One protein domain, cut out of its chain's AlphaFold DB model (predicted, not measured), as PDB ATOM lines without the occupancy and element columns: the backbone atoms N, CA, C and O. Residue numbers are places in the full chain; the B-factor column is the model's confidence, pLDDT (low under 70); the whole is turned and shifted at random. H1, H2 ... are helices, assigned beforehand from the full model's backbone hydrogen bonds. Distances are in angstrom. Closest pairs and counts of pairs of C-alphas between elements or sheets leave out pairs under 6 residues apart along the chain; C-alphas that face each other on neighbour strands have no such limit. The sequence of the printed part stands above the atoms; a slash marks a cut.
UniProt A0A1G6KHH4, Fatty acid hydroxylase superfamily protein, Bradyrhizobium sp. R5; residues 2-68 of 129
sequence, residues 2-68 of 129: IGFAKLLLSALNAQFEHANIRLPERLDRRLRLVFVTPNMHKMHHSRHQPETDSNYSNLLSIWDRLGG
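What this domain is: This is residues 2 to 68 of the 129 residues of the protein "Fatty acid hydroxylase superfamily protein" of Bradyrhizobium sp. R5 (UniProt A0A1G6KHH4). The long helix H1 sticks out with residues 2 to 8 from a small body of loops and short helices, in which H3 lies nearest the middle. The last residues of H1 meet one end of H3 and H4 meets the other, while H5 touches no helix. The printed part has 67 residues with five named helices, H1 to H5 in order, and no named strand: all helix, compact, radius of gyration of the C-alphas 12.2 A, spans 38 by 26 by 21 A.

Where its parts are: H1, residues 2 to 17, runs 22.7 A from C-alpha 2 at (19.279, 13.429, 6.242). H2 is residues 25 to 31, 9.9 A; H3 38 to 44, 10.5 A; H4 49 to 52; H5 62 to 66, ending at C-alpha 66 (27.882, 32.019, 22.848).

How they stand to each other: H1 touches H3 with residues 16 to 17 alone, about perpendicular at 75 degrees; the closest C-alphas, of Glu 17 and Pro 38, are 4.0 A apart. H2 and H3 are close but not clearly touching, Asp 28 to Asn 39 being the closest C-alphas at 7.1 A. H3 and H4 touch only at the corner, the closest C-alphas being His 44 and Thr 52, 4.0 A. Every O i to N i+4 pair is within hydrogen-bond range in H1 and H5, 2 of 3 in H2 and 1 of 3 in H3, which has 3 of 4 O i to N i+3 pairs; H4 is too short.

The domain as a whole: C-alphas 2 and 48 are farthest apart, 39.4 A. The printed part has no cut, no link is long, and no printed residue is under 70 in pLDDT.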
ATOM      1  N   ILE A   2      18.573  12.407   5.428       72.19
ATOM      2  CA  ILE A   2      19.279  13.429   6.242       72.19
ATOM      3  C   ILE A   2      18.919  13.383   7.743       72.19
ATOM      4  O   ILE A   2      19.794  13.541   8.589       72.19
ATOM      5  N   GLY A   3      17.653  13.126   8.097       76.44
ATOM      6  CA  GLY A   3      17.226  13.036   9.502       76.44
ATOM      7  C   GLY A   3      17.857  11.865  10.265       76.44
ATOM      8  O   GLY A   3      18.290  12.031  11.398       76.44
ATOM      9  N   PHE A   4      17.996  10.709   9.611       85.19
ATOM     10  CA  PHE A   4      18.628   9.529  10.205       85.19
ATOM     11  C   PHE A   4      20.114   9.767  10.498       85.19
ATOM     12  O   PHE A   4      20.580   9.460  11.588       85.19
ATOM     13  N   ALA A   5      20.838  10.397   9.567       81.25
ATOM     14  CA  ALA A   5      22.246  10.734   9.765       81.25
ATOM     15  C   ALA A   5      22.463  11.699  10.946       81.25
ATOM     16  O   ALA A   5      23.415  11.533  11.701       81.25
ATOM     17  N   LYS A   6      21.562  12.675  11.145       78.31
ATOM     18  CA  LYS A   6      21.616  13.601  12.291       78.31
ATOM     19  C   LYS A   6      21.385  12.890  13.623       78.31
ATOM     20  O   LYS A   6      22.132  13.124  14.568       78.31
ATOM     21  N   LEU A   7      20.376  12.021  13.686       83.56
ATOM     22  CA  LEU A   7      20.082  11.240  14.889       83.56
ATOM     23  C   LEU A   7      21.234  10.293  15.225       83.56
ATOM     24  O   LEU A   7      21.654  10.227  16.375       83.56
ATOM     25  N   LEU A   8      21.790   9.626  14.212       86.62
ATOM     26  CA  LEU A   8      22.943   8.750  14.377       86.62
ATOM     27  C   LEU A   8      24.163   9.525  14.890       86.62
ATOM     28  O   LEU A   8      24.797   9.092  15.846       86.62
ATOM     29  N   LEU A   9      24.463  10.685  14.301       82.69
ATOM     30  CA  LEU A   9      25.569  11.533  14.742       82.69
ATOM     31  C   LEU A   9      25.387  12.005  16.191       82.69
ATOM     32  O   LEU A   9      26.329  11.925  16.973       82.69
ATOM     33  N   SER A  10      24.185  12.457  16.557       79.00
ATOM     34  CA  SER A  10      23.888  12.882  17.929       79.00
ATOM     35  C   SER A  10      24.033  11.728  18.919       79.00
ATOM     36  O   SER A  10      24.629  11.911  19.973       79.00
ATOM     37  N   ALA A  11      23.520  10.541  18.580       81.88
ATOM     38  CA  ALA A  11      23.609   9.371  19.446       81.88
ATOM     39  C   ALA A  11      25.064   8.921  19.634       81.88
ATOM     40  O   ALA A  11      25.499   8.680  20.756       81.88
ATOM     41  N   LEU A  12      25.847   8.864  18.553       84.19
ATOM     42  CA  LEU A  12      27.268   8.519  18.623       84.19
ATOM     43  C   LEU A  12      28.059   9.527  19.458       84.19
ATOM     44  O   LEU A  12      28.904   9.124  20.254       84.19
ATOM     45  N   ASN A  13      27.774  10.821  19.308       78.88
ATOM     46  CA  ASN A  13      28.426  11.861  20.090       78.88
ATOM     47  C   ASN A  13      28.081  11.765  21.584       78.88
ATOM     48  O   ASN A  13      28.988  11.813  22.411       78.88
ATOM     49  N   ALA A  14      26.810  11.519  21.918       78.12
ATOM     50  CA  ALA A  14      26.379  11.309  23.298       78.12
ATOM     51  C   ALA A  14      27.100  10.118  23.958       78.12
ATOM     52  O   ALA A  14      27.473  10.177  25.129       78.12
ATOM     53  N   GLN A  15      27.376   9.049  23.205       82.19
ATOM     54  CA  GLN A  15      28.198   7.947  23.712       82.19
ATOM     55  C   GLN A  15      29.686   8.313  23.803       82.19
ATOM     56  O   GLN A  15      30.372   7.868  24.722       82.19
ATOM     57  N   PHE A  16      30.196   9.099  22.853       78.94
ATOM     58  CA  PHE A  16      31.601   9.488  22.802       78.94
ATOM     59  C   PHE A  16      31.987  10.407  23.963       78.94
ATOM     60  O   PHE A  16      32.992  10.151  24.621       78.94
ATOM     61  N   GLU A  17      31.189  11.430  24.268       73.75
ATOM     62  CA  GLU A  17      31.462  12.377  25.360       73.75
ATOM     63  C   GLU A  17      31.439  11.707  26.751       73.75
ATOM     64  O   GLU A  17      32.201  12.093  27.638       73.75
ATOM     65  N   HIS A  18      30.644  10.643  26.921       75.06
ATOM     66  CA  HIS A  18      30.597   9.819  28.137       75.06
ATOM     67  C   HIS A  18      31.596   8.654  28.123       75.06
ATOM     68  O   HIS A  18      31.658   7.877  29.080       75.06
ATOM     69  N   ALA A  19      32.394   8.503  27.063       77.25
ATOM     70  CA  ALA A  19      33.405   7.465  27.027       77.25
ATOM     71  C   ALA A  19      34.413   7.696  28.161       77.25
ATOM     72  O   ALA A  19      34.924   8.805  28.373       77.25
ATOM     73  N   ASN A  20      34.776   6.625  28.870       76.69
ATOM     74  CA  ASN A  20      35.795   6.679  29.918       76.69
ATOM     75  C   ASN A  20      37.222   6.765  29.333       76.69
ATOM     76  O   ASN A  20      38.143   6.064  29.741       76.69
ATOM     77  N   ILE A  21      37.398   7.620  28.327       80.25
ATOM     78  CA  ILE A  21      38.641   7.884  27.615       80.25
ATOM     79  C   ILE A  21      39.081   9.297  27.981       80.25
ATOM     80  O   ILE A  21      38.281  10.234  28.001       80.25
ATOM     81  N   ARG A  22      40.361   9.461  28.301       80.19
ATOM     82  CA  ARG A  22      40.979  10.779  28.452       80.19
ATOM     83  C   ARG A  22      41.677  11.116  27.148       80.19
ATOM     84  O   ARG A  22      42.597  10.407  26.745       80.19
ATOM     85  N   LEU A  23      41.237  12.178  26.479       84.56
ATOM     86  CA  LEU A  23      41.928  12.639  25.281       84.56
ATOM     87  C   LEU A  23      43.246  13.321  25.678       84.56
ATOM     88  O   LEU A  23      43.261  14.090  26.644       84.56
ATOM     89  N   PRO A  24      44.346  13.102  24.935       87.81
ATOM     90  CA  PRO A  24      45.567  13.875  25.122       87.81
ATOM     91  C   PRO A  24      45.288  15.377  24.971       87.81
ATOM     92  O   PRO A  24      44.656  15.789  23.999       87.81
ATOM     93  N   GLU A  25      45.819  16.208  25.874       85.94
ATOM     94  CA  GLU A  25      45.500  17.651  25.954       85.94
ATOM     95  C   GLU A  25      45.684  18.398  24.621       85.94
ATOM     96  O   GLU A  25      44.931  19.311  24.290       85.94
ATOM     97  N   ARG A  26      46.681  18.012  23.813       88.81
ATOM     98  CA  ARG A  26      46.929  18.631  22.498       88.81
ATOM     99  C   ARG A  26      45.796  18.373  21.505       88.81
ATOM    100  O   ARG A  26      45.463  19.268  20.731       88.81
ATOM    101  N   LEU A  27      45.252  17.158  21.510       90.69
ATOM    102  CA  LEU A  27      44.144  16.762  20.646       90.69
ATOM    103  C   LEU A  27      42.846  17.391  21.147       90.69
ATOM    104  O   LEU A  27      42.135  18.030  20.376       90.69
ATOM    105  N   ASP A  28      42.609  17.284  22.453       90.50
ATOM    106  CA  ASP A  28      41.453  17.868  23.121       90.50
ATOM    107  C   ASP A  28      41.323  19.370  22.841       90.50
ATOM    108  O   ASP A  28      40.284  19.828  22.379       90.50
ATOM    109  N   ARG A  29      42.417  20.129  22.988       89.81
ATOM    110  CA  ARG A  29      42.449  21.568  22.688       89.81
ATOM    111  C   ARG A  29      41.996  21.928  21.281       89.81
ATOM    112  O   ARG A  29      41.435  23.002  21.106       89.81
ATOM    113  N   ARG A  30      42.299  21.094  20.284       93.00
ATOM    114  CA  ARG A  30      41.922  21.352  18.888       93.00
ATOM    115  C   ARG A  30      40.464  20.991  18.651       93.00
ATOM    116  O   ARG A  30      39.730  21.784  18.074       93.00
ATOM    117  N   LEU A  31      40.047  19.818  19.124       92.31
ATOM    118  CA  LEU A  31      38.687  19.319  18.931       92.31
ATOM    119  C   LEU A  31      37.657  20.166  19.681       92.31
ATOM    120  O   LEU A  31      36.631  20.528  19.103       92.31
ATOM    121  N   ARG A  32      37.967  20.562  20.923       92.06
ATOM    122  CA  ARG A  32      37.044  21.307  21.785       92.06
ATOM    123  C   ARG A  32      36.745  22.727  21.319       92.06
ATOM    124  O   ARG A  32      35.949  23.403  21.955       92.06
ATOM    125  N   LEU A  33      37.398  23.213  20.259       91.94
ATOM    126  CA  LEU A  33      37.055  24.487  19.615       91.94
ATOM    127  C   LEU A  33      35.699  24.424  18.909       91.94
ATOM    128  O   LEU A  33      35.011  25.436  18.833       91.94
ATOM    129  N   VAL A  34      35.338  23.246  18.395       92.38
ATOM    130  CA  VAL A  34      34.138  23.052  17.575       92.38
ATOM    131  C   VAL A  34      33.204  22.033  18.216       92.38
ATOM    132  O   VAL A  34      32.005  22.281  18.315       92.38
ATOM    133  N   PHE A  35      33.750  20.915  18.688       92.25
ATOM    134  CA  PHE A  35      32.981  19.811  19.254       92.25
ATOM    135  C   PHE A  35      33.032  19.816  20.776       92.25
ATOM    136  O   PHE A  35      33.900  20.454  21.375       92.25
ATOM    137  N   VAL A  36      32.106  19.106  21.401       91.62
ATOM    138  CA  VAL A  36      32.208  18.734  22.812       91.62
ATOM    139  C   VAL A  36      33.066  17.476  22.888       91.62
ATOM    140  O   VAL A  36      32.839  16.498  22.180       91.62
ATOM    141  N   THR A  37      34.126  17.528  23.685       91.88
ATOM    142  CA  THR A  37      35.049  16.405  23.867       91.88
ATOM    143  C   THR A  37      34.763  15.684  25.181       91.88
ATOM    144  O   THR A  37      34.209  16.292  26.098       91.88
ATOM    145  N   PRO A  38      35.222  14.429  25.351       88.75
ATOM    146  CA  PRO A  38      35.066  13.716  26.615       88.75
ATOM    147  C   PRO A  38      35.698  14.457  27.794       88.75
ATOM    148  O   PRO A  38      35.181  14.415  28.903       88.75
ATOM    149  N   ASN A  39      36.817  15.154  27.576       88.81
ATOM    150  CA  ASN A  39      37.436  15.953  28.627       88.81
ATOM    151  C   ASN A  39      36.566  17.174  28.977       88.81
ATOM    152  O   ASN A  39      36.300  17.396  30.152       88.81
ATOM    153  N   MET A  40      36.083  17.925  27.975       91.25
ATOM    154  CA  MET A  40      35.201  19.081  28.188       91.25
ATOM    155  C   MET A  40      33.922  18.691  28.942       91.25
ATOM    156  O   MET A  40      33.566  19.360  29.909       91.25
ATOM    157  N   HIS A  41      33.275  17.598  28.529       91.69
ATOM    158  CA  HIS A  41      32.040  17.101  29.140       91.69
ATOM    159  C   HIS A  41      32.234  16.661  30.595       91.69
ATOM    160  O   HIS A  41      31.395  16.926  31.446       91.69
ATOM    161  N   LYS A  42      33.380  16.053  30.932       89.19
ATOM    162  CA  LYS A  42      33.689  15.649  32.318       89.19
ATOM    163  C   LYS A  42      33.725  16.813  33.305       89.19
ATOM    164  O   LYS A  42      33.497  16.578  34.484       89.19
ATOM    165  N   MET A  43      33.974  18.040  32.842       89.75
ATOM    166  CA  MET A  43      33.907  19.239  33.685       89.75
ATOM    167  C   MET A  43      32.508  19.429  34.286       89.75
ATOM    168  O   MET A  43      32.396  19.687  35.477       89.75
ATOM    169  N   HIS A  44      31.454  19.199  33.494       90.69
ATOM    170  CA  HIS A  44      30.062  19.251  33.953       90.69
ATOM    171  C   HIS A  44      29.765  18.201  35.040       90.69
ATOM    172  O   HIS A  44      28.905  18.398  35.888       90.69
ATOM    173  N   HIS A  45      30.512  17.093  35.063       89.19
ATOM    174  CA  HIS A  45      30.420  16.057  36.102       89.19
ATOM    175  C   HIS A  45      31.372  16.292  37.279       89.19
ATOM    176  O   HIS A  45      31.528  15.409  38.130       89.19
ATOM    177  N   SER A  46      32.045  17.446  37.324       89.31
ATOM    178  CA  SER A  46      32.844  17.828  38.482       89.31
ATOM    179  C   SER A  46      31.963  17.879  39.722       89.31
ATOM    180  O   SER A  46      30.784  18.220  39.661       89.31
ATOM    181  N   ARG A  47      32.561  17.563  40.865       86.44
ATOM    182  CA  ARG A  47      31.970  17.793  42.179       86.44
ATOM    183  C   ARG A  47      31.956  19.282  42.548       86.44
ATOM    184  O   ARG A  47      31.135  19.703  43.356       86.44
ATOM    185  N   HIS A  48      32.861  20.086  41.981       85.62
ATOM    186  CA  HIS A  48      32.941  21.516  42.270       85.62
ATOM    187  C   HIS A  48      31.872  22.283  41.483       85.62
ATOM    188  O   HIS A  48      31.953  22.388  40.264       85.62
ATOM    189  N   GLN A  49      30.898  22.865  42.184       84.56
ATOM    190  CA  GLN A  49      29.692  23.428  41.566       84.56
ATOM    191  C   GLN A  49      29.938  24.439  40.419       84.56
ATOM    192  O   GLN A  49      29.294  24.303  39.385       84.56
ATOM    193  N   PRO A  50      30.883  25.397  40.499       86.06
ATOM    194  CA  PRO A  50      31.206  26.273  39.362       86.06
ATOM    195  C   PRO A  50      31.718  25.552  38.101       86.06
ATOM    196  O   PRO A  50      31.634  26.087  36.996       86.06
ATOM    197  N   GLU A  51      32.295  24.360  38.252       89.56
ATOM    198  CA  GLU A  51      32.681  23.490  37.137       89.56
ATOM    199  C   GLU A  51      31.486  22.657  36.660       89.56
ATOM    200  O   GLU A  51      31.265  22.557  35.454       89.56
ATOM    201  N   THR A  52      30.682  22.129  37.586       89.44
ATOM    202  CA  THR A  52      29.425  21.424  37.290       89.44
ATOM    203  C   THR A  52      28.480  22.291  36.459       89.44
ATOM    204  O   THR A  52      27.946  21.851  35.444       89.44
ATOM    205  N   ASP A  53      28.325  23.558  36.837       91.19
ATOM    206  CA  ASP A  53      27.404  24.514  36.223       91.19
ATOM    207  C   ASP A  53      28.001  25.149  34.944       91.19
ATOM    208  O   ASP A  53      27.919  26.359  34.714       91.19
ATOM    209  N   SER A  54      28.614  24.327  34.086       93.25
ATOM    210  CA  SER A  54      29.266  24.743  32.841       93.25
ATOM    211  C   SER A  54      29.222  23.655  31.757       93.25
ATOM    212  O   SER A  54      28.882  22.509  32.038       93.25
ATOM    213  N   ASN A  55      29.604  24.002  30.519       94.25
ATOM    214  CA  ASN A  55      29.750  23.072  29.385       94.25
ATOM    215  C   ASN A  55      28.501  22.200  29.114       94.25
ATOM    216  O   ASN A  55      28.593  20.977  29.045       94.25
ATOM    217  N   TYR A  56      27.337  22.829  28.941       92.94
ATOM    218  CA  TYR A  56      26.032  22.168  28.804       92.94
ATOM    219  C   TYR A  56      25.756  21.573  27.419       92.94
ATOM    220  O   TYR A  56      24.788  20.828  27.245       92.94
ATOM    221  N   SER A  57      26.530  21.945  26.397       92.44
ATOM    222  CA  SER A  57      26.283  21.450  25.042       92.44
ATOM    223  C   SER A  57      26.576  19.959  24.942       92.44
ATOM    224  O   SER A  57      27.530  19.469  25.530       92.44
ATOM    225  N   ASN A  58      25.815  19.262  24.096       85.44
ATOM    226  CA  ASN A  58      26.107  17.872  23.750       85.44
ATOM    227  C   ASN A  58      27.063  17.777  22.549       85.44
ATOM    228  O   ASN A  58      28.091  17.137  22.623       85.44
ATOM    229  N   LEU A  59      26.783  18.448  21.426       86.81
ATOM    230  CA  LEU A  59      27.552  18.232  20.185       86.81
ATOM    231  C   LEU A  59      28.567  19.337  19.875       86.81
ATOM    232  O   LEU A  59      29.736  19.063  19.606       86.81
ATOM    233  N   LEU A  60      28.112  20.591  19.860       93.25
ATOM    234  CA  LEU A  60      28.927  21.734  19.454       93.25
ATOM    235  C   LEU A  60      29.207  22.628  20.652       93.25
ATOM    236  O   LEU A  60      28.300  23.260  21.183       93.25
ATOM    237  N   SER A  61      30.478  22.760  21.007       93.69
ATOM    238  CA  SER A  61      30.927  23.606  22.119       93.69
ATOM    239  C   SER A  61      30.844  25.106  21.812       93.69
ATOM    240  O   SER A  61      31.132  25.951  22.660       93.69
ATOM    241  N   ILE A  62      30.478  25.471  20.582       94.88
ATOM    242  CA  ILE A  62      30.222  26.860  20.179       94.88
ATOM    243  C   ILE A  62      29.047  27.437  20.974       94.88
ATOM    244  O   ILE A  62      29.094  28.606  21.350       94.88
ATOM    245  N   TRP A  63      28.033  26.629  21.286       94.88
ATOM    246  CA  TRP A  63      26.875  27.103  22.040       94.88
ATOM    247  C   TRP A  63      27.243  27.498  23.466       94.88
ATOM    248  O   TRP A  63      26.808  28.552  23.913       94.88
ATOM    249  N   ASP A  64      28.140  26.759  24.124       94.44
ATOM    250  CA  ASP A  64      28.652  27.153  25.442       94.44
ATOM    251  C   ASP A  64      29.440  28.463  25.414       94.44
ATOM    252  O   ASP A  64      29.428  29.234  26.368       94.44
ATOM    253  N   ARG A  65      30.129  28.754  24.309       93.81
ATOM    254  CA  ARG A  65      30.858  30.022  24.156       93.81
ATOM    255  C   ARG A  65      29.910  31.190  23.949       93.81
ATOM    256  O   ARG A  65      30.097  32.234  24.560       93.81
ATOM    257  N   LEU A  66      28.902  31.005  23.100       94.69
ATOM    258  CA  LEU A  66      27.882  32.019  22.848       94.69
ATOM    259  C   LEU A  66      27.008  32.260  24.085       94.69
ATOM    260  O   LEU A  66      26.639  33.397  24.353       94.69
ATOM    261  N   GLY A  67      26.713  31.206  24.846       95.12
ATOM    262  CA  GLY A  67      25.944  31.260  26.088       95.12
ATOM    263  C   GLY A  67      26.751  31.662  27.324       95.12
ATOM    264  O   GLY A  67      26.166  31.820  28.389       95.12
ATOM    265  N   GLY A  68      28.074  31.828  27.208       93.25
ATOM    266  CA  GLY A  68      28.940  32.192  28.335       93.25
ATOM    267  C   GLY A  68      29.125  31.089  29.386       93.25
ATOM    268  O   GLY A  68      29.552  31.377  30.496       93.25
TER     269      GLY A  68